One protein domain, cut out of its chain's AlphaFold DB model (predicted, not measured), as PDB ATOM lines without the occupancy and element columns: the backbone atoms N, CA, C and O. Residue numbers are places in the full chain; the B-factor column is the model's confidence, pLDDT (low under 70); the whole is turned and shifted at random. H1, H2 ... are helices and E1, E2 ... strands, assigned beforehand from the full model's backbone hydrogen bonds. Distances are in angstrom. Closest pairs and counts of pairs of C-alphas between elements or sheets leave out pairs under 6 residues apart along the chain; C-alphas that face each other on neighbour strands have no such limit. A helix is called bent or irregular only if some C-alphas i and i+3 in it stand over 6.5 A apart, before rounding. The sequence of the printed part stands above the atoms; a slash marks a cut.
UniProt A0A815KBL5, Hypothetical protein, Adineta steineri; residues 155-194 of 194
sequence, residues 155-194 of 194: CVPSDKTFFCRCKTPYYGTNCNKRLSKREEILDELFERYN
ATOM      1  N   CYS A 155     138.932 199.733 143.736       91.50
ATOM      2  CA  CYS A 155     139.070 200.939 142.932       91.50
ATOM      3  C   CYS A 155     139.872 201.996 143.679       91.50
ATOM      4  O   CYS A 155     139.498 202.397 144.783       91.50
ATOM      5  N   VAL A 156     140.926 202.497 143.041       88.75
ATOM      6  CA  VAL A 156     141.768 203.556 143.584       88.75
ATOM      7  C   VAL A 156     141.666 204.792 142.683       88.75
ATOM      8  O   VAL A 156     141.981 204.720 141.490       88.75
ATOM      9  N   PRO A 157     141.205 205.939 143.214       80.50
ATOM     10  CA  PRO A 157     141.127 207.173 142.446       80.50
ATOM     11  C   PRO A 157     142.530 207.711 142.126       80.50
ATOM     12  O   PRO A 157     143.453 207.598 142.927       80.50
ATOM     13  N   SER A 158     142.680 208.323 140.955       74.81
ATOM     14  CA  SER A 158     143.907 208.965 140.474       74.81
ATOM     15  C   SER A 158     143.568 210.321 139.846       74.81
ATOM     16  O   SER A 158     142.431 210.535 139.428       74.81
ATOM     17  N   ASP A 159     144.540 211.234 139.751       68.44
ATOM     18  CA  ASP A 159     144.364 212.662 139.415       68.44
ATOM     19  C   ASP A 159     143.476 212.959 138.195       68.44
ATOM     20  O   ASP A 159     142.922 214.049 138.084       68.44
ATOM     21  N   LYS A 160     143.345 212.020 137.250       62.59
ATOM     22  CA  LYS A 160     142.503 212.156 136.046       62.59
ATOM     23  C   LYS A 160     141.601 210.944 135.765       62.59
ATOM     24  O   LYS A 160     140.889 210.949 134.767       62.59
ATOM     25  N   THR A 161     141.664 209.885 136.577       74.06
ATOM     26  CA  THR A 161     141.091 208.558 136.263       74.06
ATOM     27  C   THR A 161     140.902 207.710 137.534       74.06
ATOM     28  O   THR A 161     140.978 208.206 138.656       74.06
ATOM     29  N   PHE A 162     140.609 206.427 137.381       84.44
ATOM     30  CA  PHE A 162     140.772 205.396 138.399       84.44
ATOM     31  C   PHE A 162     141.787 204.354 137.915       84.44
ATOM     32  O   PHE A 162     142.075 204.269 136.715       84.44
ATOM     33  N   PHE A 163     142.299 203.544 138.833       89.25
ATOM     34  CA  PHE A 163     142.891 202.252 138.505       89.25
ATOM     35  C   PHE A 163     142.304 201.170 139.415       89.25
ATOM     36  O   PHE A 163     141.876 201.457 140.535       89.25
ATOM     37  N   CYS A 164     142.264 199.933 138.925       93.00
ATOM     38  CA  CYS A 164     141.759 198.796 139.683       93.00
ATOM     39  C   CYS A 164     142.906 197.929 140.201       93.00
ATOM     40  O   CYS A 164     143.695 197.401 139.418       93.00
ATOM     41  N   ARG A 165     142.963 197.729 141.518       94.50
ATOM     42  CA  ARG A 165     143.764 196.674 142.145       94.50
ATOM     43  C   ARG A 165     142.972 195.376 142.071       94.50
ATOM     44  O   ARG A 165     142.069 195.137 142.874       94.50
ATOM     45  N   CYS A 166     143.264 194.568 141.062       94.94
ATOM     46  CA  CYS A 166     142.564 193.310 140.855       94.94
ATOM     47  C   CYS A 166     143.004 192.254 141.867       94.94
ATOM     48  O   CYS A 166     144.175 192.172 142.227       94.94
ATOM     49  N   LYS A 167     142.048 191.441 142.320       92.25
ATOM     50  CA  LYS A 167     142.338 190.254 143.121       92.25
ATOM     51  C   LYS A 167     142.630 189.088 142.192       92.25
ATOM     52  O   LYS A 167     141.878 188.874 141.242       92.25
ATOM     53  N   THR A 168     143.660 188.309 142.500       85.50
ATOM     54  CA  THR A 168     143.938 187.041 141.819       85.50
ATOM     55  C   THR A 168     142.689 186.149 141.855       85.50
ATOM     56  O   THR A 168     142.023 186.081 142.894       85.50
ATOM     57  N   PRO A 169     142.316 185.487 140.744       90.19
ATOM     58  CA  PRO A 169     143.036 185.374 139.468       90.19
ATOM     59  C   PRO A 169     142.606 186.390 138.392       90.19
ATOM     60  O   PRO A 169     142.675 186.091 137.203       90.19
ATOM     61  N   TYR A 170     142.099 187.567 138.753       93.12
ATOM     62  CA  TYR A 170     141.590 188.546 137.789       93.12
ATOM     63  C   TYR A 170     142.609 189.635 137.444       93.12
ATOM     64  O   TYR A 170     143.403 190.052 138.281       93.12
ATOM     65  N   TYR A 171     142.555 190.133 136.207       89.25
ATOM     66  CA  TYR A 171     143.448 191.171 135.692       89.25
ATOM     67  C   TYR A 171     142.784 192.029 134.597       89.25
ATOM     68  O   TYR A 171     141.627 191.821 134.208       89.25
ATOM     69  N   GLY A 172     143.533 193.008 134.085       87.69
ATOM     70  CA  GLY A 172     143.074 193.988 133.097       87.69
ATOM     71  C   GLY A 172     142.551 195.271 133.745       87.69
ATOM     72  O   GLY A 172     142.365 195.328 134.956       87.69
ATOM     73  N   THR A 173     142.295 196.303 132.935       89.31
ATOM     74  CA  THR A 173     141.974 197.669 133.402       89.31
ATOM     75  C   THR A 173     140.845 197.720 134.433       89.31
ATOM     76  O   THR A 173     140.921 198.493 135.382       89.31
ATOM     77  N   ASN A 174     139.839 196.857 134.266       92.56
ATOM     78  CA  ASN A 174     138.651 196.774 135.118       92.56
ATOM     79  C   ASN A 174     138.497 195.388 135.775       92.56
ATOM     80  O   ASN A 174     137.391 195.008 136.150       92.56
ATOM     81  N   CYS A 175     139.567 194.590 135.861       95.94
ATOM     82  CA  CYS A 175     139.536 193.219 136.397       95.94
ATOM     83  C   CYS A 175     138.564 192.274 135.667       95.94
ATOM     84  O   CYS A 175     137.994 191.359 136.258       95.94
ATOM     85  N   ASN A 176     138.335 192.506 134.372       94.81
ATOM     86  CA  ASN A 176     137.371 191.753 133.569       94.81
ATOM     87  C   ASN A 176     137.954 190.472 132.957       94.81
ATOM     88  O   ASN A 176     137.201 189.656 132.428       94.81
ATOM     89  N   LYS A 177     139.278 190.300 132.993       91.56
ATOM     90  CA  LYS A 177     139.958 189.107 132.489       91.56
ATOM     91  C   LYS A 177     140.326 188.202 133.652       91.56
ATOM     92  O   LYS A 177     140.619 188.689 134.738       91.56
ATOM     93  N   ARG A 178     140.326 186.894 133.413       90.00
ATOM     94  CA  ARG A 178     140.734 185.878 134.382       90.00
ATOM     95  C   ARG A 178     141.973 185.159 133.857       90.00
ATOM     96  O   ARG A 178     142.004 184.821 132.674       90.00
ATOM     97  N   LEU A 179     142.973 184.965 134.706       85.62
ATOM     98  CA  LEU A 179     144.153 184.162 134.413       85.62
ATOM     99  C   LEU A 179     143.732 182.713 134.161       85.62
ATOM    100  O   LEU A 179     142.803 182.187 134.781       85.62
ATOM    101  N   SER A 180     144.398 182.070 133.213       85.75
ATOM    102  CA  SER A 180     144.270 180.633 133.016       85.75
ATOM    103  C   SER A 180     144.985 179.881 134.137       85.75
ATOM    104  O   SER A 180     145.928 180.381 134.741       85.75
ATOM    105  N   LYS A 181     144.605 178.621 134.362       78.31
ATOM    106  CA  LYS A 181     145.224 177.772 135.394       78.31
ATOM    107  C   LYS A 181     146.746 177.622 135.236       78.31
ATOM    108  O   LYS A 181     147.452 177.417 136.212       78.31
ATOM    109  N   ARG A 182     147.258 177.734 134.004       79.38
ATOM    110  CA  ARG A 182     148.701 177.743 133.723       79.38
ATOM    111  C   ARG A 182     149.361 179.044 134.183       79.38
ATOM    112  O   ARG A 182     150.471 178.999 134.691       79.38
ATOM    113  N   GLU A 183     148.695 180.175 133.982       76.81
ATOM    114  CA  GLU A 183     149.192 181.493 134.388       76.81
ATOM    115  C   GLU A 183     149.094 181.684 135.909       76.81
ATOM    116  O   GLU A 183     150.017 182.236 136.491       76.81
ATOM    117  N   GLU A 184     148.059 181.138 136.562       72.69
ATOM    118  CA  GLU A 184     147.932 181.111 138.032       72.69
ATOM    119  C   GLU A 184     149.131 180.393 138.695       72.69
ATOM    120  O   GLU A 184     149.703 180.902 139.655       72.69
ATOM    121  N   ILE A 185     149.577 179.254 138.143       74.06
ATOM    122  CA  ILE A 185     150.746 178.511 138.659       74.06
ATOM    123  C   ILE A 185     152.042 179.318 138.512       74.06
ATOM    124  O   ILE A 185     152.919 179.243 139.369       74.06
ATOM    125  N   LEU A 186     152.195 180.067 137.418       73.62
ATOM    126  CA  LEU A 186     153.397 180.874 137.196       73.62
ATOM    127  C   LEU A 186     153.476 182.050 138.174       73.62
ATOM    128  O   LEU A 186     154.569 182.354 138.646       73.62
ATOM    129  N   ASP A 187     152.336 182.653 138.510       70.19
ATOM    130  CA  ASP A 187     152.240 183.744 139.484       70.19
ATOM    131  C   ASP A 187     152.599 183.257 140.903       70.19
ATOM    132  O   ASP A 187     153.450 183.840 141.572       70.19
ATOM    133  N   GLU A 188     152.066 182.101 141.323       70.94
ATOM    134  CA  GLU A 188     152.416 181.482 142.614       70.94
ATOM    135  C   GLU A 188     153.898 181.097 142.723       70.94
ATOM    136  O   GLU A 188     154.486 181.158 143.806       70.94
ATOM    137  N   LEU A 189     154.517 180.669 141.619       71.12
ATOM    138  CA  LEU A 189     155.948 180.372 141.595       71.12
ATOM    139  C   LEU A 189     156.781 181.656 141.670       71.12
ATOM    140  O   LEU A 189     157.802 181.663 142.349       71.12
ATOM    141  N   PHE A 190     156.355 182.741 141.029       71.69
ATOM    142  CA  PHE A 190     157.091 184.004 141.053       71.69
ATOM    143  C   PHE A 190     157.136 184.630 142.456       71.69
ATOM    144  O   PHE A 190     158.203 185.057 142.887       71.69
ATOM    145  N   GLU A 191     156.024 184.597 143.194       73.19
ATOM    146  CA  GLU A 191     155.938 185.085 144.583       73.19
ATOM    147  C   GLU A 191     156.676 184.192 145.594       73.19
ATOM    148  O   GLU A 191     157.008 184.619 146.693       73.19
ATOM    149  N   ARG A 192     156.937 182.924 145.256       70.19
ATOM    150  CA  ARG A 192     157.690 182.007 146.128       70.19
ATOM    151  C   ARG A 192     159.208 182.156 145.989       70.19
ATOM    152  O   ARG A 192     159.936 181.725 146.882       70.19
ATOM    153  N   TYR A 193     159.679 182.679 144.860       66.00
ATOM    154  CA  TYR A 193     161.100 182.717 144.499       66.00
ATOM    155  C   TYR A 193     161.678 184.142 144.370       66.00
ATOM    156  O   TYR A 193     162.840 184.268 143.979       66.00
ATOM    157  N   ASN A 194     160.914 185.181 144.733       47.62
ATOM    158  CA  ASN A 194     161.370 186.561 144.976       47.62
ATOM    159  C   ASN A 194     161.062 186.984 146.418       47.62
ATOM    160  O   ASN A 194     161.687 187.969 146.873       47.62
TER     161      ASN A 194
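This is residues 155 to 194 of the 194 residues of the protein "Hypothetical protein" of Adineta steineri (UniProt A0A815KBL5). A small two-stranded hairpin, E1 and E2, sits at one end, a looped stretch, residues 166 to 180, lies in the middle, and a single helix, H1, stands crosswise at the other end, with residues 188 to 194 sticking out free. The middle stretch has no named element, but it folds back on itself, with residues 170 to 171 paired to residues 177 to 178. The printed part has 40 residues, with two named strands and one named helix in the order E1, E2, H1; the sheet's order is E1 - E2, antiparallel, and the class is mixed, helices and strands. The whole is loose, with a radius of gyration of the C-alphas of 12.6 A, and its outline is flat, spanning 35 by 22 by 11 A.

The first strand, E1, is residues 155 to 158, 9.7 A from first to last C-alpha, and begins with C-alpha 155 at (139.070, 200.939, 142.932). E2 is residues 161 to 165, 13.5 A long, and ends with C-alpha 165 at (143.764, 196.674, 142.145). H1 is residues 181 to 193, 19.0 A long, and ends with C-alpha 193 at (161.100, 182.717, 144.499). H1 is not bent.

E1 and E2 form a hairpin, joined by a tight link of 2 residues. They are antiparallel neighbours, with 143 degrees between their N-to-C directions. The C-alphas of Pro 157 and Phe 162 face each other at 4.4 A, and those of Cys 155 and Cys 164 at 4.7 A. Across the pair, N 156 and O 163 are within hydrogen-bond range at 2.9 A, and N 161 and O 158 at 3.0 A. After E2 comes the stretch without a named element, in which residues 170 to 171 pair antiparallel with residues 177 to 178. H1 is apart from E1. In H1 every O i to N i+4 pair is within hydrogen-bond range. Residues 188 to 194, of which 188 to 193 belong to H1, stand free: no C-alpha 8 or more residues away along the chain is within 10 A of theirs.

The two C-alphas farthest apart are those of Lys 160 and Tyr 193, at 35.8 A. The C-alphas of Cys 155 and Asn 194, the first and last printed residues, are 26.6 A apart, and Asn 194 is the chain's last residue. The printed part has no cut. The link from E2 to H1 is long, with 15 residues. The mean pLDDT of the printed part is 81.4; residues 159 to 160 and 193 to 194 are under 70 in this predicted model.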